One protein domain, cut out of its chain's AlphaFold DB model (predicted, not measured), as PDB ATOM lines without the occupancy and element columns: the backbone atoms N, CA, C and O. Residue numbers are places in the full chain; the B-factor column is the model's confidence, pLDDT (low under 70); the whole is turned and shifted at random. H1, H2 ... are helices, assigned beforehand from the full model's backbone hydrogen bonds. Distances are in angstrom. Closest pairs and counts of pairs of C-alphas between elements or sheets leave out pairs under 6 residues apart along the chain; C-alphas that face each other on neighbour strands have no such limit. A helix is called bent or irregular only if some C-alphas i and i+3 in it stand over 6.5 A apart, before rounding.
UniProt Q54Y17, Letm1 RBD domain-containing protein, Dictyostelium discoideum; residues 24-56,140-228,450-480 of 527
ATOM      1  N   THR A  24     231.216 157.538 187.855       52.53
ATOM      2  CA  THR A  24     232.442 157.114 187.176       52.53
ATOM      3  C   THR A  24     232.932 155.766 187.739       52.53
ATOM      4  O   THR A  24     232.657 155.446 188.899       52.53
ATOM      5  N   PRO A  25     233.670 154.948 186.966       55.44
ATOM      6  CA  PRO A  25     234.143 153.627 187.406       55.44
ATOM      7  C   PRO A  25     234.998 153.689 188.682       55.44
ATOM      8  O   PRO A  25     234.906 152.810 189.537       55.44
ATOM      9  N   ILE A  26     235.754 154.778 188.863       46.64
ATOM     10  CA  ILE A  26     236.478 155.058 190.108       46.64
ATOM     11  C   ILE A  26     235.494 155.296 191.259       46.64
ATOM     12  O   ILE A  26     235.695 154.741 192.331       46.64
ATOM     13  N   GLN A  27     234.402 156.041 191.045       38.72
ATOM     14  CA  GLN A  27     233.357 156.232 192.056       38.72
ATOM     15  C   GLN A  27     232.596 154.942 192.368       38.72
ATOM     16  O   GLN A  27     232.268 154.730 193.526       38.72
ATOM     17  N   TYR A  28     232.360 154.040 191.408       55.45
ATOM     18  CA  TYR A  28     231.725 152.748 191.704       55.45
ATOM     19  C   TYR A  28     232.646 151.834 192.519       55.45
ATOM     20  O   TYR A  28     232.224 151.328 193.554       55.45
ATOM     21  N   ILE A  29     233.917 151.673 192.126       45.37
ATOM     22  CA  ILE A  29     234.895 150.892 192.905       45.37
ATOM     23  C   ILE A  29     235.090 151.523 194.286       45.37
ATOM     24  O   ILE A  29     235.080 150.813 195.291       45.37
ATOM     25  N   PHE A  30     235.196 152.853 194.360       46.85
ATOM     26  CA  PHE A  30     235.300 153.577 195.623       46.85
ATOM     27  C   PHE A  30     234.034 153.425 196.466       46.85
ATOM     28  O   PHE A  30     234.144 153.194 197.662       46.85
ATOM     29  N   ASN A  31     232.839 153.450 195.873       46.41
ATOM     30  CA  ASN A  31     231.575 153.217 196.572       46.41
ATOM     31  C   ASN A  31     231.410 151.761 197.002       46.41
ATOM     32  O   ASN A  31     230.870 151.533 198.073       46.41
ATOM     33  N   GLN A  32     231.908 150.775 196.252       41.85
ATOM     34  CA  GLN A  32     231.936 149.374 196.688       41.85
ATOM     35  C   GLN A  32     232.937 149.169 197.825       41.85
ATOM     36  O   GLN A  32     232.616 148.516 198.814       41.85
ATOM     37  N   GLN A  33     234.119 149.786 197.750       37.96
ATOM     38  CA  GLN A  33     235.066 149.799 198.863       37.96
ATOM     39  C   GLN A  33     234.473 150.510 200.078       37.96
ATOM     40  O   GLN A  33     234.558 149.984 201.180       37.96
ATOM     41  N   LYS A  34     233.802 151.650 199.891       39.65
ATOM     42  CA  LYS A  34     233.151 152.417 200.956       39.65
ATOM     43  C   LYS A  34     231.952 151.671 201.529       39.65
ATOM     44  O   LYS A  34     231.815 151.664 202.739       39.65
ATOM     45  N   ARG A  35     231.136 150.982 200.721       42.86
ATOM     46  CA  ARG A  35     230.053 150.101 201.192       42.86
ATOM     47  C   ARG A  35     230.609 148.920 201.979       42.86
ATOM     48  O   ARG A  35     230.107 148.663 203.062       42.86
ATOM     49  N   ASN A  36     231.689 148.288 201.521       38.83
ATOM     50  CA  ASN A  36     232.369 147.229 202.274       38.83
ATOM     51  C   ASN A  36     232.999 147.756 203.572       38.83
ATOM     52  O   ASN A  36     232.924 147.091 204.599       38.83
ATOM     53  N   ILE A  37     233.576 148.962 203.560       39.77
ATOM     54  CA  ILE A  37     234.112 149.626 204.756       39.77
ATOM     55  C   ILE A  37     232.978 150.020 205.707       39.77
ATOM     56  O   ILE A  37     233.128 149.826 206.898       39.77
ATOM     57  N   VAL A  38     231.847 150.536 205.221       35.05
ATOM     58  CA  VAL A  38     230.689 150.929 206.041       35.05
ATOM     59  C   VAL A  38     229.975 149.701 206.600       35.05
ATOM     60  O   VAL A  38     229.629 149.706 207.771       35.05
ATOM     61  N   TYR A  39     229.810 148.633 205.819       36.45
ATOM     62  CA  TYR A  39     229.264 147.361 206.291       36.45
ATOM     63  C   TYR A  39     230.178 146.736 207.353       36.45
ATOM     64  O   TYR A  39     229.713 146.406 208.440       36.45
ATOM     65  N   ASN A  40     231.493 146.694 207.107       38.33
ATOM     66  CA  ASN A  40     232.457 146.205 208.094       38.33
ATOM     67  C   ASN A  40     232.570 147.126 209.310       38.33
ATOM     68  O   ASN A  40     232.713 146.631 210.420       38.33
ATOM     69  N   ASN A  41     232.476 148.445 209.145       35.51
ATOM     70  CA  ASN A  41     232.462 149.389 210.259       35.51
ATOM     71  C   ASN A  41     231.157 149.301 211.044       35.51
ATOM     72  O   ASN A  41     231.208 149.462 212.247       35.51
ATOM     73  N   ASN A  42     230.012 149.010 210.424       34.41
ATOM     74  CA  ASN A  42     228.759 148.771 211.141       34.41
ATOM     75  C   ASN A  42     228.793 147.443 211.895       34.41
ATOM     76  O   ASN A  42     228.358 147.406 213.040       34.41
ATOM     77  N   ILE A  43     229.369 146.382 211.318       41.30
ATOM     78  CA  ILE A  43     229.633 145.132 212.045       41.30
ATOM     79  C   ILE A  43     230.594 145.398 213.204       41.30
ATOM     80  O   ILE A  43     230.297 145.019 214.331       41.30
ATOM     81  N   ASN A  44     231.698 146.109 212.962       37.20
ATOM     82  CA  ASN A  44     232.666 146.452 213.997       37.20
ATOM     83  C   ASN A  44     232.065 147.383 215.057       37.20
ATOM     84  O   ASN A  44     232.341 147.180 216.224       37.20
ATOM     85  N   ASN A  45     231.224 148.355 214.703       32.69
ATOM     86  CA  ASN A  45     230.597 149.289 215.643       32.69
ATOM     87  C   ASN A  45     229.486 148.617 216.450       32.69
ATOM     88  O   ASN A  45     229.432 148.807 217.659       32.69
ATOM     89  N   ASN A  46     228.639 147.793 215.822       36.80
ATOM     90  CA  ASN A  46     227.679 146.965 216.554       36.80
ATOM     91  C   ASN A  46     228.415 146.003 217.492       36.80
ATOM     92  O   ASN A  46     228.000 145.829 218.632       36.80
ATOM     93  N   ARG A  47     229.555 145.454 217.064       37.55
ATOM     94  CA  ARG A  47     230.409 144.590 217.885       37.55
ATOM     95  C   ARG A  47     231.126 145.346 219.010       37.55
ATOM     96  O   ARG A  47     231.168 144.849 220.126       37.55
ATOM     97  N   ILE A  48     231.621 146.560 218.766       37.07
ATOM     98  CA  ILE A  48     232.224 147.439 219.782       37.07
ATOM     99  C   ILE A  48     231.169 147.869 220.804       37.07
ATOM    100  O   ILE A  48     231.467 147.872 221.992       37.07
ATOM    101  N   ASN A  49     229.943 148.190 220.382       31.28
ATOM    102  CA  ASN A  49     228.857 148.551 221.295       31.28
ATOM    103  C   ASN A  49     228.433 147.364 222.166       31.28
ATOM    104  O   ASN A  49     228.325 147.527 223.379       31.28
ATOM    105  N   SER A  50     228.288 146.165 221.589       32.32
ATOM    106  CA  SER A  50     228.063 144.937 222.363       32.32
ATOM    107  C   SER A  50     229.201 144.683 223.355       32.32
ATOM    108  O   SER A  50     228.953 144.422 224.529       32.32
ATOM    109  N   ASN A  51     230.453 144.855 222.924       34.09
ATOM    110  CA  ASN A  51     231.621 144.677 223.785       34.09
ATOM    111  C   ASN A  51     231.727 145.763 224.864       34.09
ATOM    112  O   ASN A  51     232.204 145.480 225.957       34.09
ATOM    113  N   LYS A  52     231.281 146.998 224.609       33.19
ATOM    114  CA  LYS A  52     231.252 148.066 225.614       33.19
ATOM    115  C   LYS A  52     230.201 147.790 226.686       33.19
ATOM    116  O   LYS A  52     230.515 147.934 227.857       33.19
ATOM    117  N   ILE A  53     229.014 147.312 226.305       32.04
ATOM    118  CA  ILE A  53     227.960 146.930 227.258       32.04
ATOM    119  C   ILE A  53     228.447 145.796 228.175       32.04
ATOM    120  O   ILE A  53     228.340 145.915 229.390       32.04
ATOM    121  N   VAL A  54     229.071 144.751 227.616       34.10
ATOM    122  CA  VAL A  54     229.614 143.625 228.405       34.10
ATOM    123  C   VAL A  54     230.793 144.057 229.286       34.10
ATOM    124  O   VAL A  54     230.911 143.611 230.425       34.10
ATOM    125  N   ASN A  55     231.665 144.942 228.791       34.03
ATOM    126  CA  ASN A  55     232.797 145.447 229.568       34.03
ATOM    127  C   ASN A  55     232.369 146.419 230.670       34.03
ATOM    128  O   ASN A  55     232.945 146.351 231.746       34.03
ATOM    129  N   ASP A  56     231.376 147.284 230.458       36.37
ATOM    130  CA  ASP A  56     230.865 148.177 231.506       36.37
ATOM    131  C   ASP A  56     230.158 147.361 232.608       36.37
ATOM    132  O   ASP A  56     230.358 147.614 233.800       36.37
ATOM    133  N   LYS A 140     277.632 144.202 178.905       44.79
ATOM    134  CA  LYS A 140     277.062 144.514 177.576       44.79
ATOM    135  C   LYS A 140     275.962 143.534 177.156       44.79
ATOM    136  O   LYS A 140     274.977 143.945 176.548       44.79
ATOM    137  N   ILE A 141     276.117 142.262 177.522       57.41
ATOM    138  CA  ILE A 141     275.113 141.218 177.301       57.41
ATOM    139  C   ILE A 141     273.884 141.504 178.186       57.41
ATOM    140  O   ILE A 141     272.768 141.457 177.679       57.41
ATOM    141  N   LYS A 142     274.083 141.992 179.426       51.03
ATOM    142  CA  LYS A 142     272.992 142.422 180.325       51.03
ATOM    143  C   LYS A 142     272.117 143.551 179.776       51.03
ATOM    144  O   LYS A 142     270.934 143.582 180.085       51.03
ATOM    145  N   ILE A 143     272.661 144.495 179.000       50.89
ATOM    146  CA  ILE A 143     271.858 145.610 178.460       50.89
ATOM    147  C   ILE A 143     270.951 145.113 177.332       50.89
ATOM    148  O   ILE A 143     269.759 145.397 177.353       50.89
ATOM    149  N   LYS A 144     271.487 144.345 176.373       53.39
ATOM    150  CA  LYS A 144     270.683 143.804 175.265       53.39
ATOM    151  C   LYS A 144     269.661 142.776 175.766       53.39
ATOM    152  O   LYS A 144     268.483 142.913 175.463       53.39
ATOM    153  N   GLN A 145     270.094 141.824 176.600       53.62
ATOM    154  CA  GLN A 145     269.199 140.858 177.253       53.62
ATOM    155  C   GLN A 145     268.180 141.550 178.164       53.62
ATOM    156  O   GLN A 145     267.022 141.150 178.210       53.62
ATOM    157  N   GLY A 146     268.585 142.628 178.841       59.30
ATOM    158  CA  GLY A 146     267.698 143.447 179.658       59.30
ATOM    159  C   GLY A 146     266.610 144.132 178.836       59.30
ATOM    160  O   GLY A 146     265.450 144.074 179.223       59.30
ATOM    161  N   ILE A 147     266.939 144.748 177.694       58.97
ATOM    162  CA  ILE A 147     265.947 145.417 176.831       58.97
ATOM    163  C   ILE A 147     264.913 144.417 176.304       58.97
ATOM    164  O   ILE A 147     263.718 144.690 176.408       58.97
ATOM    165  N   ASP A 148     265.350 143.259 175.802       61.15
ATOM    166  CA  ASP A 148     264.434 142.218 175.319       61.15
ATOM    167  C   ASP A 148     263.539 141.695 176.463       61.15
ATOM    168  O   ASP A 148     262.332 141.528 176.282       61.15
ATOM    169  N   HIS A 149     264.094 141.545 177.673       63.80
ATOM    170  CA  HIS A 149     263.359 141.184 178.891       63.80
ATOM    171  C   HIS A 149     262.312 142.241 179.291       63.80
ATOM    172  O   HIS A 149     261.158 141.901 179.565       63.80
ATOM    173  N   TYR A 150     262.664 143.534 179.285       69.07
ATOM    174  CA  TYR A 150     261.708 144.613 179.559       69.07
ATOM    175  C   TYR A 150     260.625 144.691 178.480       69.07
ATOM    176  O   TYR A 150     259.456 144.900 178.804       69.07
ATOM    177  N   TRP A 151     260.970 144.485 177.208       76.14
ATOM    178  CA  TRP A 151     259.998 144.481 176.114       76.14
ATOM    179  C   TRP A 151     259.005 143.318 176.230       76.14
ATOM    180  O   TRP A 151     257.794 143.496 176.093       76.14
ATOM    181  N   LEU A 152     259.498 142.125 176.557       75.19
ATOM    182  CA  LEU A 152     258.664 140.943 176.729       75.19
ATOM    183  C   LEU A 152     257.746 141.067 177.961       75.19
ATOM    184  O   LEU A 152     256.538 140.839 177.859       75.19
ATOM    185  N   GLY A 153     258.289 141.522 179.095       75.72
ATOM    186  CA  GLY A 153     257.522 141.777 180.316       75.72
ATOM    187  C   GLY A 153     256.478 142.890 180.157       75.72
ATOM    188  O   GLY A 153     255.353 142.755 180.639       75.72
ATOM    189  N   THR A 154     256.793 143.964 179.423       78.08
ATOM    190  CA  THR A 154     255.826 145.045 179.145       78.08
ATOM    191  C   THR A 154     254.695 144.589 178.226       78.08
ATOM    192  O   THR A 154     253.549 144.974 178.459       78.08
ATOM    193  N   LYS A 155     254.958 143.718 177.239       80.85
ATOM    194  CA  LYS A 155     253.904 143.106 176.413       80.85
ATOM    195  C   LYS A 155     252.967 142.224 177.245       80.85
ATOM    196  O   LYS A 155     251.748 142.321 177.084       80.85
ATOM    197  N   LEU A 156     253.517 141.406 178.148       82.67
ATOM    198  CA  LEU A 156     252.731 140.582 179.075       82.67
ATOM    199  C   LEU A 156     251.871 141.459 180.002       82.67
ATOM    200  O   LEU A 156     250.668 141.239 180.123       82.67
ATOM    201  N   LEU A 157     252.457 142.511 180.584       81.92
ATOM    202  CA  LEU A 157     251.730 143.465 181.423       81.92
ATOM    203  C   LEU A 157     250.626 144.193 180.639       81.92
ATOM    204  O   LEU A 157     249.519 144.346 181.143       81.92
ATOM    205  N   GLY A 158     250.892 144.602 179.395       85.99
ATOM    206  CA  GLY A 158     249.894 145.222 178.522       85.99
ATOM    207  C   GLY A 158     248.693 144.309 178.260       85.99
ATOM    208  O   GLY A 158     247.548 144.765 178.305       85.99
ATOM    209  N   LYS A 159     248.933 143.004 178.064       85.48
ATOM    210  CA  LYS A 159     247.866 142.000 177.943       85.48
ATOM    211  C   LYS A 159     247.078 141.864 179.250       85.48
ATOM    212  O   LYS A 159     245.854 141.958 179.206       85.48
ATOM    213  N   ASN A 160     247.761 141.747 180.391       87.18
ATOM    214  CA  ASN A 160     247.132 141.687 181.716       87.18
ATOM    215  C   ASN A 160     246.243 142.909 181.989       87.18
ATOM    216  O   ASN A 160     245.108 142.760 182.431       87.18
ATOM    217  N   ILE A 161     246.721 144.118 181.672       88.46
ATOM    218  CA  ILE A 161     245.955 145.364 181.831       88.46
ATOM    219  C   ILE A 161     244.709 145.359 180.945       88.46
ATOM    220  O   ILE A 161     243.632 145.715 181.421       88.46
ATOM    221  N   SER A 162     244.825 144.941 179.682       89.96
ATOM    222  CA  SER A 162     243.676 144.853 178.773       89.96
ATOM    223  C   SER A 162     242.595 143.911 179.315       89.96
ATOM    224  O   SER A 162     241.422 144.288 179.385       89.96
ATOM    225  N   ILE A 163     243.005 142.733 179.801       88.48
ATOM    226  CA  ILE A 163     242.094 141.764 180.418       88.48
ATOM    227  C   ILE A 163     241.463 142.353 181.680       88.48
ATOM    228  O   ILE A 163     240.245 142.338 181.828       88.48
ATOM    229  N   ALA A 164     242.254 142.969 182.557       89.06
ATOM    230  CA  ALA A 164     241.744 143.612 183.764       89.06
ATOM    231  C   ALA A 164     240.708 144.709 183.454       89.06
ATOM    232  O   ALA A 164     239.697 144.810 184.148       89.06
ATOM    233  N   VAL A 165     240.906 145.505 182.397       91.15
ATOM    234  CA  VAL A 165     239.921 146.504 181.944       91.15
ATOM    235  C   VAL A 165     238.635 145.833 181.455       91.15
ATOM    236  O   VAL A 165     237.542 146.285 181.810       91.15
ATOM    237  N   ALA A 166     238.739 144.743 180.690       90.14
ATOM    238  CA  ALA A 166     237.578 143.965 180.258       90.14
ATOM    239  C   ALA A 166     236.807 143.382 181.458       90.14
ATOM    240  O   ALA A 166     235.584 143.515 181.528       90.14
ATOM    241  N   LEU A 167     237.514 142.842 182.453       90.53
ATOM    242  CA  LEU A 167     236.930 142.323 183.692       90.53
ATOM    243  C   LEU A 167     236.252 143.414 184.524       90.53
ATOM    244  O   LEU A 167     235.158 143.207 185.041       90.53
ATOM    245  N   ILE A 168     236.840 144.610 184.619       92.98
ATOM    246  CA  ILE A 168     236.190 145.752 185.281       92.98
ATOM    247  C   ILE A 168     234.887 146.114 184.564       92.98
ATOM    248  O   ILE A 168     233.870 146.334 185.220       92.98
ATOM    249  N   LYS A 169     234.888 146.146 183.225       92.28
ATOM    250  CA  LYS A 169     233.674 146.398 182.436       92.28
ATOM    251  C   LYS A 169     232.608 145.329 182.700       92.28
ATOM    252  O   LYS A 169     231.441 145.681 182.853       92.28
ATOM    253  N   ARG A 170     233.007 144.057 182.814       88.50
ATOM    254  CA  ARG A 170     232.136 142.930 183.183       88.50
ATOM    255  C   ARG A 170     231.519 143.122 184.578       88.50
ATOM    256  O   ARG A 170     230.304 143.054 184.717       88.50
ATOM    257  N   VAL A 171     232.314 143.499 185.581       90.68
ATOM    258  CA  VAL A 171     231.818 143.792 186.943       90.68
ATOM    259  C   VAL A 171     230.859 144.983 186.979       90.68
ATOM    260  O   VAL A 171     229.882 144.963 187.724       90.68
ATOM    261  N   ILE A 172     231.112 146.033 186.190       91.25
ATOM    262  CA  ILE A 172     230.221 147.205 186.109       91.25
ATOM    263  C   ILE A 172     228.856 146.825 185.525       91.25
ATOM    264  O   ILE A 172     227.848 147.386 185.945       91.25
ATOM    265  N   LYS A 173     228.814 145.855 184.606       89.96
ATOM    266  CA  LYS A 173     227.562 145.290 184.083       89.96
ATOM    267  C   LYS A 173     226.810 144.414 185.096       89.96
ATOM    268  O   LYS A 173     225.671 144.062 184.832       89.96
ATOM    269  N   GLY A 174     227.409 144.093 186.246       87.25
ATOM    270  CA  GLY A 174     226.794 143.267 187.292       87.25
ATOM    271  C   GLY A 174     227.184 141.789 187.249       87.25
ATOM    272  O   GLY A 174     226.756 141.025 188.110       87.25
ATOM    273  N   HIS A 175     228.037 141.391 186.307       87.77
ATOM    274  CA  HIS A 175     228.470 140.004 186.154       87.77
ATOM    275  C   HIS A 175     229.446 139.588 187.261       87.77
ATOM    276  O   HIS A 175     230.270 140.382 187.733       87.77
ATOM    277  N   THR A 176     229.371 138.324 187.682       86.88
ATOM    278  CA  THR A 176     230.280 137.768 188.695       86.88
ATOM    279  C   THR A 176     231.591 137.324 188.062       86.88
ATOM    280  O   THR A 176     231.571 136.679 187.019       86.88
ATOM    281  N   LEU A 177     232.717 137.616 188.716       87.48
ATOM    282  CA  LEU A 177     234.028 137.145 188.272       87.48
ATOM    283  C   LEU A 177     234.312 135.732 188.773       87.48
ATOM    284  O   LEU A 177     233.985 135.406 189.920       87.48
ATOM    285  N   THR A 178     234.996 134.948 187.946       87.53
ATOM    286  CA  THR A 178     235.590 133.679 188.377       87.53
ATOM    287  C   THR A 178     236.749 133.924 189.345       87.53
ATOM    288  O   THR A 178     237.262 135.044 189.504       87.53
ATOM    289  N   ARG A 179     237.194 132.866 190.021       85.71
ATOM    290  CA  ARG A 179     238.349 132.889 190.917       85.71
ATOM    291  C   ARG A 179     239.607 133.379 190.201       85.71
ATOM    292  O   ARG A 179     240.314 134.233 190.750       85.71
ATOM    293  N   ARG A 180     239.855 132.877 188.985       86.66
ATOM    294  CA  ARG A 180     240.999 133.261 188.139       86.66
ATOM    295  C   ARG A 180     240.939 134.725 187.748       86.66
ATOM    296  O   ARG A 180     241.853 135.484 188.064       86.66
ATOM    297  N   GLU A 181     239.802 135.148 187.207       88.50
ATOM    298  CA  GLU A 181     239.566 136.524 186.775       88.50
ATOM    299  C   GLU A 181     239.739 137.513 187.933       88.50
ATOM    300  O   GLU A 181     240.406 138.543 187.811       88.50
ATOM    301  N   ARG A 182     239.182 137.193 189.108       87.15
ATOM    302  CA  ARG A 182     239.334 138.026 190.306       87.15
ATOM    303  C   ARG A 182     240.800 138.139 190.716       87.15
ATOM    304  O   ARG A 182     241.239 139.228 191.092       87.15
ATOM    305  N   ARG A 183     241.550 137.036 190.687       84.71
ATOM    306  CA  ARG A 183     242.975 137.019 191.034       84.71
ATOM    307  C   ARG A 183     243.795 137.835 190.039       84.71
ATOM    308  O   ARG A 183     244.562 138.688 190.487       84.71
ATOM    309  N   LEU A 184     243.577 137.646 188.739       85.93
ATOM    310  CA  LEU A 184     244.225 138.408 187.673       85.93
ATOM    311  C   LEU A 184     243.937 139.906 187.811       85.93
ATOM    312  O   LEU A 184     244.856 140.723 187.752       85.93
ATOM    313  N   LEU A 185     242.681 140.278 188.076       88.05
ATOM    314  CA  LEU A 185     242.283 141.664 188.305       88.05
ATOM    315  C   LEU A 185     242.991 142.260 189.529       88.05
ATOM    316  O   LEU A 185     243.518 143.369 189.456       88.05
ATOM    317  N   VAL A 186     243.036 141.535 190.653       84.68
ATOM    318  CA  VAL A 186     243.712 142.000 191.875       84.68
ATOM    319  C   VAL A 186     245.218 142.143 191.651       84.68
ATOM    320  O   VAL A 186     245.777 143.173 192.026       84.68
ATOM    321  N   GLN A 187     245.866 141.165 191.015       81.92
ATOM    322  CA  GLN A 187     247.298 141.191 190.712       81.92
ATOM    323  C   GLN A 187     247.642 142.350 189.776       81.92
ATOM    324  O   GLN A 187     248.463 143.198 190.118       81.92
ATOM    325  N   THR A 188     246.922 142.467 188.662       83.25
ATOM    326  CA  THR A 188     247.118 143.545 187.687       83.25
ATOM    327  C   THR A 188     246.847 144.912 188.310       83.25
ATOM    328  O   THR A 188     247.598 145.853 188.081       83.25
ATOM    329  N   SER A 189     245.819 145.041 189.158       85.05
ATOM    330  CA  SER A 189     245.552 146.298 189.867       85.05
ATOM    331  C   SER A 189     246.683 146.678 190.826       85.05
ATOM    332  O   SER A 189     247.031 147.855 190.925       85.05
ATOM    333  N   ALA A 190     247.294 145.698 191.500       81.45
ATOM    334  CA  ALA A 190     248.446 145.933 192.360       81.45
ATOM    335  C   ALA A 190     249.670 146.357 191.537       81.45
ATOM    336  O   ALA A 190     250.348 147.309 191.922       81.45
ATOM    337  N   ASP A 191     249.910 145.716 190.393       83.18
ATOM    338  CA  ASP A 191     250.995 146.061 189.472       83.18
ATOM    339  C   ASP A 191     250.806 147.468 188.869       83.18
ATOM    340  O   ASP A 191     251.752 148.253 188.816       83.18
ATOM    341  N   VAL A 192     249.573 147.860 188.523       85.00
ATOM    342  CA  VAL A 192     249.247 149.228 188.074       85.00
ATOM    343  C   VAL A 192     249.472 150.248 189.192       85.00
ATOM    344  O   VAL A 192     250.074 151.291 188.951       85.00
ATOM    345  N   MET A 193     249.062 149.956 190.432       85.38
ATOM    346  CA  MET A 193     249.315 150.852 191.573       85.38
ATOM    347  C   MET A 193     250.811 151.005 191.874       85.38
ATOM    348  O   MET A 193     251.238 152.079 192.298       85.38
ATOM    349  N   ARG A 194     251.615 149.964 191.621       79.92
ATOM    350  CA  ARG A 194     253.085 150.024 191.681       79.92
ATOM    351  C   ARG A 194     253.686 150.838 190.530       79.92
ATOM    352  O   ARG A 194     254.744 151.427 190.709       79.92
ATOM    353  N   LEU A 195     253.016 150.931 189.380       82.40
ATOM    354  CA  LEU A 195     253.467 151.721 188.228       82.40
ATOM    355  C   LEU A 195     253.253 153.237 188.412       82.40
ATOM    356  O   LEU A 195     254.041 154.033 187.903       82.40
ATOM    357  N   VAL A 196     252.222 153.652 189.161       84.72
ATOM    358  CA  VAL A 196     251.850 155.073 189.335       84.72
ATOM    359  C   VAL A 196     253.014 155.961 189.813       84.72
ATOM    360  O   VAL A 196     253.234 156.999 189.185       84.72
ATOM    361  N   PRO A 197     253.804 155.597 190.848       81.12
ATOM    362  CA  PRO A 197     254.960 156.393 191.259       81.12
ATOM    363  C   PRO A 197     255.964 156.616 190.124       81.12
ATOM    364  O   PRO A 197     256.432 157.735 189.948       81.12
ATOM    365  N   PHE A 198     256.247 155.592 189.311       80.80
ATOM    366  CA  PHE A 198     257.175 155.708 188.183       80.80
ATOM    367  C   PHE A 198     256.659 156.660 187.102       80.80
ATOM    368  O   PHE A 198     257.418 157.495 186.616       80.80
ATOM    369  N   VAL A 199     255.368 156.592 186.766       85.34
ATOM    370  CA  VAL A 199     254.757 157.499 185.778       85.34
ATOM    371  C   VAL A 199     254.841 158.955 186.246       85.34
ATOM    372  O   VAL A 199     255.173 159.834 185.455       85.34
ATOM    373  N   ILE A 200     254.609 159.218 187.536       86.40
ATOM    374  CA  ILE A 200     254.718 160.569 188.104       86.40
ATOM    375  C   ILE A 200     256.176 161.066 188.070       86.40
ATOM    376  O   ILE A 200     256.404 162.216 187.703       86.40
ATOM    377  N   ILE A 201     257.159 160.212 188.394       85.34
ATOM    378  CA  ILE A 201     258.598 160.550 188.321       85.34
ATOM    379  C   ILE A 201     259.013 160.940 186.900       85.34
ATOM    380  O   ILE A 201     259.749 161.905 186.733       85.34
ATOM    381  N   VAL A 202     258.534 160.219 185.883       84.67
ATOM    382  CA  VAL A 202     258.870 160.504 184.478       84.67
ATOM    383  C   VAL A 202     258.229 161.807 183.988       84.67
ATOM    384  O   VAL A 202     258.834 162.527 183.198       84.67
ATOM    385  N   LEU A 203     257.015 162.130 184.446       88.60
ATOM    386  CA  LEU A 203     256.292 163.335 184.024       88.60
ATOM    387  C   LEU A 203     256.792 164.623 184.692       88.60
ATOM    388  O   LEU A 203     256.696 165.690 184.088       88.60
ATOM    389  N   VAL A 204     257.284 164.551 185.933       88.38
ATOM    390  CA  VAL A 204     257.703 165.733 186.701       88.38
ATOM    391  C   VAL A 204     259.222 165.918 186.600       88.38
ATOM    392  O   VAL A 204     259.969 165.165 187.231       88.38
ATOM    393  N   PRO A 205     259.720 166.941 185.876       84.67
ATOM    394  CA  PRO A 205     261.150 167.242 185.869       84.67
ATOM    395  C   PRO A 205     261.629 167.544 187.300       84.67
ATOM    396  O   PRO A 205     260.921 168.194 188.066       84.67
ATOM    397  N   PHE A 206     262.827 167.067 187.661       85.05
ATOM    398  CA  PHE A 206     263.442 167.117 189.006       85.05
ATOM    399  C   PHE A 206     262.890 166.157 190.074       85.05
ATOM    400  O   PHE A 206     263.477 166.069 191.155       85.05
ATOM    401  N   LEU A 207     261.839 165.374 189.799       85.74
ATOM    402  CA  LEU A 207     261.340 164.397 190.777       85.74
ATOM    403  C   LEU A 207     262.264 163.176 190.945       85.74
ATOM    404  O   LEU A 207     262.119 162.429 191.909       85.74
ATOM    405  N   GLU A 208     263.265 163.000 190.077       85.73
ATOM    406  CA  GLU A 208     264.312 161.977 190.225       85.73
ATOM    407  C   GLU A 208     265.010 162.045 191.599       85.73
ATOM    408  O   GLU A 208     265.338 161.013 192.182       85.73
ATOM    409  N   LEU A 209     265.132 163.240 192.196       85.07
ATOM    410  CA  LEU A 209     265.670 163.404 193.552       85.07
ATOM    411  C   LEU A 209     264.833 162.673 194.625       85.07
ATOM    412  O   LEU A 209     265.343 162.360 195.701       85.07
ATOM    413  N   ALA A 210     263.560 162.370 194.351       81.54
ATOM    414  CA  ALA A 210     262.687 161.614 195.246       81.54
ATOM    415  C   ALA A 210     262.841 160.087 195.119       81.54
ATOM    416  O   ALA A 210     262.290 159.375 195.960       81.54
ATOM    417  N   LEU A 211     263.608 159.563 194.149       81.30
ATOM    418  CA  LEU A 211     263.921 158.127 194.046       81.30
ATOM    419  C   LEU A 211     264.359 157.490 195.381       81.30
ATOM    420  O   LEU A 211     263.753 156.484 195.763       81.30
ATOM    421  N   PRO A 212     265.320 158.052 196.153       77.34
ATOM    422  CA  PRO A 212     265.701 157.495 197.454       77.34
ATOM    423  C   PRO A 212     264.538 157.433 198.455       77.34
ATOM    424  O   PRO A 212     264.486 156.528 199.288       77.34
ATOM    425  N   PHE A 213     263.589 158.369 198.385       80.15
ATOM    426  CA  PHE A 213     262.421 158.385 199.263       80.15
ATOM    427  C   PHE A 213     261.358 157.370 198.818       80.15
ATOM    428  O   PHE A 213     260.813 156.642 199.644       80.15
ATOM    429  N   ILE A 214     261.111 157.263 197.511       75.57
ATOM    430  CA  ILE A 214     260.116 156.354 196.929       75.57
ATOM    431  C   ILE A 214     260.526 154.889 197.126       75.57
ATOM    432  O   ILE A 214     259.702 154.092 197.576       75.57
ATOM    433  N   LEU A 215     261.800 154.547 196.906       75.96
ATOM    434  CA  LEU A 215     262.328 153.203 197.185       75.96
ATOM    435  C   LEU A 215     262.243 152.839 198.677       75.96
ATOM    436  O   LEU A 215     262.053 151.676 199.024       75.96
ATOM    437  N   LYS A 216     262.341 153.833 199.572       73.64
ATOM    438  CA  LYS A 216     262.202 153.627 201.020       73.64
ATOM    439  C   LYS A 216     260.749 153.431 201.457       73.64
ATOM    440  O   LYS A 216     260.500 152.670 202.391       73.64
ATOM    441  N   LEU A 217     259.798 154.112 200.817       69.81
ATOM    442  CA  LEU A 217     258.369 153.975 201.116       69.81
ATOM    443  C   LEU A 217     257.747 152.714 200.505       69.81
ATOM    444  O   LEU A 217     256.860 152.117 201.114       69.81
ATOM    445  N   PHE A 218     258.220 152.294 199.331       69.75
ATOM    446  CA  PHE A 218     257.695 151.140 198.610       69.75
ATOM    447  C   PHE A 218     258.818 150.148 198.256       69.75
ATOM    448  O   PHE A 218     259.183 150.019 197.090       69.75
ATOM    449  N   PRO A 219     259.349 149.381 199.229       60.44
ATOM    450  CA  PRO A 219     260.418 148.410 198.967       60.44
ATOM    451  C   PRO A 219     260.008 147.273 198.008       60.44
ATOM    452  O   PRO A 219     260.869 146.572 197.498       60.44
ATOM    453  N   ASN A 220     258.707 147.093 197.747       61.34
ATOM    454  CA  ASN A 220     258.149 146.042 196.889       61.34
ATOM    455  C   ASN A 220     257.515 146.613 195.598       61.34
ATOM    456  O   ASN A 220     256.380 146.287 195.250       61.34
ATOM    457  N   LEU A 221     258.212 147.557 194.952       57.97
ATOM    458  CA  LEU A 221     257.752 148.295 193.760       57.97
ATOM    459  C   LEU A 221     257.741 147.469 192.471       57.97
ATOM    460  O   LEU A 221     257.089 147.868 191.510       57.97
ATOM    461  N   LEU A 222     258.448 146.341 192.424       58.86
ATOM    462  CA  LEU A 222     258.479 145.513 191.226       58.86
ATOM    463  C   LEU A 222     257.111 144.845 191.034       58.86
ATOM    464  O   LEU A 222     256.589 144.265 191.991       58.86
ATOM    465  N   PRO A 223     256.489 144.937 189.846       50.80
ATOM    466  CA  PRO A 223     255.330 144.122 189.512       50.80
ATOM    467  C   PRO A 223     255.622 142.655 189.813       50.80
ATOM    468  O   PRO A 223     256.760 142.206 189.676       50.80
ATOM    469  N   SER A 224     254.607 141.909 190.229       52.53
ATOM    470  CA  SER A 224     254.765 140.482 190.553       52.53
ATOM    471  C   SER A 224     255.296 139.634 189.384       52.53
ATOM    472  O   SER A 224     255.844 138.564 189.603       52.53
ATOM    473  N   THR A 225     255.201 140.137 188.150       53.07
ATOM    474  CA  THR A 225     255.844 139.574 186.952       53.07
ATOM    475  C   THR A 225     257.372 139.699 186.929       53.07
ATOM    476  O   THR A 225     258.011 138.955 186.195       53.07
ATOM    477  N   TYR A 226     257.961 140.620 187.699       43.60
ATOM    478  CA  TYR A 226     259.416 140.797 187.825       43.60
ATOM    479  C   TYR A 226     259.991 140.188 189.107       43.60
ATOM    480  O   TYR A 226     261.207 140.047 189.222       43.60
ATOM    481  N   THR A 227     259.151 139.850 190.090       36.99
ATOM    482  CA  THR A 227     259.598 139.031 191.219       36.99
ATOM    483  C   THR A 227     259.708 137.606 190.712       36.99
ATOM    484  O   THR A 227     258.696 137.027 190.323       36.99
ATOM    485  N   TRP A 228     260.928 137.070 190.664       36.89
ATOM    486  CA  TRP A 228     261.189 135.683 190.292       36.89
ATOM    487  C   TRP A 228     260.186 134.776 191.013       36.89
ATOM    488  O   TRP A 228     259.978 134.942 192.216       36.89
ATOM    489  N   GLU A 450     259.677 131.261 175.535       75.25
ATOM    490  CA  GLU A 450     258.631 130.260 175.329       75.25
ATOM    491  C   GLU A 450     257.590 130.291 176.454       75.25
ATOM    492  O   GLU A 450     256.410 130.450 176.152       75.25
ATOM    493  N   MET A 451     258.010 130.320 177.723       73.88
ATOM    494  CA  MET A 451     257.106 130.458 178.875       73.88
ATOM    495  C   MET A 451     256.263 131.738 178.806       73.88
ATOM    496  O   MET A 451     255.069 131.722 179.096       73.88
ATOM    497  N   VAL A 452     256.838 132.875 178.388       75.58
ATOM    498  CA  VAL A 452     256.035 134.102 178.232       75.58
ATOM    499  C   VAL A 452     255.082 133.999 177.051       75.58
ATOM    500  O   VAL A 452     253.957 134.491 177.138       75.58
ATOM    501  N   LYS A 453     255.491 133.380 175.938       80.66
ATOM    502  CA  LYS A 453     254.586 133.139 174.804       80.66
ATOM    503  C   LYS A 453     253.426 132.241 175.225       80.66
ATOM    504  O   LYS A 453     252.286 132.567 174.912       80.66
ATOM    505  N   GLU A 454     253.704 131.181 175.973       82.21
ATOM    506  CA  GLU A 454     252.700 130.295 176.552       82.21
ATOM    507  C   GLU A 454     251.755 131.066 177.478       82.21
ATOM    508  O   GLU A 454     250.545 131.045 177.258       82.21
ATOM    509  N   LYS A 455     252.285 131.874 178.408       80.50
ATOM    510  CA  LYS A 455     251.460 132.712 179.289       80.50
ATOM    511  C   LYS A 455     250.610 133.714 178.511       80.50
ATOM    512  O   LYS A 455     249.446 133.930 178.838       80.50
ATOM    513  N   ILE A 456     251.150 134.328 177.456       82.65
ATOM    514  CA  ILE A 456     250.390 135.227 176.574       82.65
ATOM    515  C   ILE A 456     249.273 134.467 175.845       82.65
ATOM    516  O   ILE A 456     248.188 135.028 175.664       82.65
ATOM    517  N   ASN A 457     249.515 133.228 175.423       85.96
ATOM    518  CA  ASN A 457     248.514 132.389 174.770       85.96
ATOM    519  C   ASN A 457     247.415 131.974 175.756       85.96
ATOM    520  O   ASN A 457     246.239 132.130 175.432       85.96
ATOM    521  N   GLU A 458     247.780 131.556 176.969       86.14
ATOM    522  CA  GLU A 458     246.856 131.249 178.068       86.14
ATOM    523  C   GLU A 458     245.956 132.453 178.378       86.14
ATOM    524  O   GLU A 458     244.735 132.354 178.316       86.14
ATOM    525  N   LEU A 459     246.548 133.635 178.568       85.15
ATOM    526  CA  LEU A 459     245.823 134.892 178.787       85.15
ATOM    527  C   LEU A 459     244.964 135.307 177.584       85.15
ATOM    528  O   LEU A 459     243.971 136.024 177.715       85.15
ATOM    529  N   THR A 460     245.356 134.919 176.371       86.57
ATOM    530  CA  THR A 460     244.561 135.185 175.166       86.57
ATOM    531  C   THR A 460     243.347 134.273 175.095       86.57
ATOM    532  O   THR A 460     242.272 134.763 174.754       86.57
ATOM    533  N   LYS A 461     243.500 133.000 175.462       87.85
ATOM    534  CA  LYS A 461     242.391 132.061 175.611       87.85
ATOM    535  C   LYS A 461     241.438 132.520 176.716       87.85
ATOM    536  O   LYS A 461     240.243 132.613 176.474       87.85
ATOM    537  N   GLU A 462     241.967 132.951 177.859       84.31
ATOM    538  CA  GLU A 462     241.165 133.516 178.951       84.31
ATOM    539  C   GLU A 462     240.388 134.762 178.491       84.31
ATOM    540  O   GLU A 462     239.196 134.889 178.744       84.31
ATOM    541  N   GLN A 463     241.012 135.666 177.725       85.96
ATOM    542  CA  GLN A 463     240.309 136.821 177.152       85.96
ATOM    543  C   GLN A 463     239.164 136.413 176.211       85.96
ATOM    544  O   GLN A 463     238.137 137.098 176.166       85.96
ATOM    545  N   GLN A 464     239.341 135.338 175.439       89.14
ATOM    546  CA  GLN A 464     238.284 134.793 174.589       89.14
ATOM    547  C   GLN A 464     237.154 134.222 175.448       89.14
ATOM    548  O   GLN A 464     236.011 134.610 175.233       89.14
ATOM    549  N   GLU A 465     237.473 133.426 176.471       87.54
ATOM    550  CA  GLU A 465     236.505 132.866 177.426       87.54
ATOM    551  C   GLU A 465     235.702 133.968 178.140       87.54
ATOM    552  O   GLU A 465     234.474 133.917 178.199       87.54
ATOM    553  N   ILE A 466     236.360 135.039 178.597       86.39
ATOM    554  CA  ILE A 466     235.700 136.209 179.200       86.39
ATOM    555  C   ILE A 466     234.724 136.858 178.214       86.39
ATOM    556  O   ILE A 466     233.633 137.283 178.603       86.39
ATOM    557  N   THR A 467     235.116 136.964 176.943       87.61
ATOM    558  CA  THR A 467     234.287 137.580 175.900       87.61
ATOM    559  C   THR A 467     233.060 136.716 175.626       87.61
ATOM    560  O   THR A 467     231.945 137.226 175.699       87.61
ATOM    561  N   THR A 468     233.247 135.406 175.443       88.96
ATOM    562  CA  THR A 468     232.150 134.458 175.211       88.96
ATOM    563  C   THR A 468     231.195 134.379 176.396       88.96
ATOM    564  O   THR A 468     229.984 134.388 176.204       88.96
ATOM    565  N   HIS A 469     231.709 134.363 177.630       86.03
ATOM    566  CA  HIS A 469     230.859 134.357 178.819       86.03
ATOM    567  C   HIS A 469     230.089 135.668 178.973       86.03
ATOM    568  O   HIS A 469     228.909 135.641 179.290       86.03
ATOM    569  N   THR A 470     230.718 136.814 178.700       86.79
ATOM    570  CA  THR A 470     230.020 138.109 178.752       86.79
ATOM    571  C   THR A 470     228.909 138.191 177.703       86.79
ATOM    572  O   THR A 470     227.860 138.757 177.986       86.79
ATOM    573  N   GLU A 471     229.120 137.640 176.505       88.33
ATOM    574  CA  GLU A 471     228.091 137.577 175.459       88.33
ATOM    575  C   GLU A 471     226.929 136.662 175.864       88.33
ATOM    576  O   GLU A 471     225.780 137.084 175.766       88.33
ATOM    577  N   GLN A 472     227.214 135.476 176.411       86.77
ATOM    578  CA  GLN A 472     226.195 134.561 176.940       86.77
ATOM    579  C   GLN A 472     225.406 135.175 178.105       86.77
ATOM    580  O   GLN A 472     224.180 135.078 178.143       86.77
ATOM    581  N   ASP A 473     226.087 135.838 179.042       85.57
ATOM    582  CA  ASP A 473     225.449 136.503 180.179       85.57
ATOM    583  C   ASP A 473     224.570 137.679 179.702       85.57
ATOM    584  O   ASP A 473     223.443 137.856 180.171       85.57
ATOM    585  N   ASP A 474     225.054 138.475 178.739       87.94
ATOM    586  CA  ASP A 474     224.302 139.584 178.140       87.94
ATOM    587  C   ASP A 474     223.094 139.077 177.316       87.94
ATOM    588  O   ASP A 474     222.067 139.756 177.251       87.94
ATOM    589  N   GLU A 475     223.189 137.905 176.679       85.46
ATOM    590  CA  GLU A 475     222.069 137.253 175.988       85.46
ATOM    591  C   GLU A 475     221.020 136.726 176.968       85.46
ATOM    592  O   GLU A 475     219.842 137.047 176.802       85.46
ATOM    593  N   ASN A 476     221.431 136.013 178.020       82.71
ATOM    594  CA  ASN A 476     220.523 135.529 179.063       82.71
ATOM    595  C   ASN A 476     219.789 136.691 179.744       82.71
ATOM    596  O   ASN A 476     218.565 136.669 179.838       82.71
ATOM    597  N   THR A 477     220.503 137.772 180.077       79.24
ATOM    598  CA  THR A 477     219.895 138.980 180.665       79.24
ATOM    599  C   THR A 477     218.832 139.591 179.738       79.24
ATOM    600  O   THR A 477     217.770 140.006 180.193       79.24
ATOM    601  N   LYS A 478     219.066 139.610 178.416       79.46
ATOM    602  CA  LYS A 478     218.076 140.103 177.437       79.46
ATOM    603  C   LYS A 478     216.873 139.175 177.272       79.46
ATOM    604  O   LYS A 478     215.808 139.655 176.880       79.46
ATOM    605  N   VAL A 479     217.042 137.867 177.457       74.11
ATOM    606  CA  VAL A 479     215.940 136.894 177.408       74.11
ATOM    607  C   VAL A 479     215.077 137.026 178.660       74.11
ATOM    608  O   VAL A 479     213.854 137.100 178.533       74.11
ATOM    609  N   ASP A 480     215.699 137.167 179.829       71.03
ATOM    610  CA  ASP A 480     215.001 137.406 181.094       71.03
ATOM    611  C   ASP A 480     214.215 138.731 181.047       71.03
ATOM    612  O   ASP A 480     213.012 138.731 181.299       71.03
TER     613      ASP A 480
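Overview. This is residues 24 to 56, 140 to 228 and 450 to 480 of the 527 residues of the protein "Letm1 RBD domain-containing protein" of Dictyostelium discoideum (UniProt Q54Y17). Two long helices, H2 and H5, lie side by side; H3 crosses H2 steeply, and short H4 folds back from the far end of H3. Long H1 begins near the end of H2, and its residues 30 to 56 stick out as a free arm. The printed part has 153 residues with five named helices, H1 to H5 in chain order, and no named strand: the class is all helix. It is loose, with a radius of gyration of the C-alphas of 21.1 A and spans of 70 by 51 by 29 A.

Along the chain. The longest helix, H2, residues 140 to 172, measures 47.7 A and begins at C-alpha 140 (277.062, 144.514, 177.576). H5, residues 450 to 480, measures 44.6 A and ends at C-alpha 480 (215.001, 137.406, 181.094). H3 is residues 179 to 203, 36.0 A, with a kink of 30 degrees near residue 197; it is only just irregular, C-alphas 194 and 197 being 6.7 A apart. H4, residues 207 to 217, is irregular, with C-alphas 209 and 212 7.1 A apart. H1, residues 25 to 56, measures 44.6 A.

Arrangement. H2 and H5 touch at a shallow tilt of 10 degrees, the same way; their closest C-alphas, Ile 163 and Gln 463, are 6.2 A apart. Residues 157 to 168 of H2 touch residues 181 to 189 of H3, closest at the C-alphas of Ala 164 and Leu 185, 5.0 A, at a steep tilt of 58 degrees, opposite ways. H3 and H4, a helical hairpin, only just touch, with 3 pairs of C-alphas within 8 A, the closest Ile 201 and Leu 207, 5.3 A. H1 and H2 are close but not clearly touching: the closest C-alphas, Pro 25 and Ile 172, are 7.6 A apart. Every O i to N i+4 pair is within hydrogen-bond range in H1 and H5, against 28 of 29 in H2, 19 of 21 in H3 and 4 of 7 in H4.

Size, cuts and confidence. Residues 57 to 139 and 229 to 449 are not printed; the C-alpha gaps are 71.1 A and 16.1 A. Of the links printed whole, none is long. Mean pLDDT of the printed part is 70.3, with residues 24 to 56, 140 to 150 and 217 to 228 under 70.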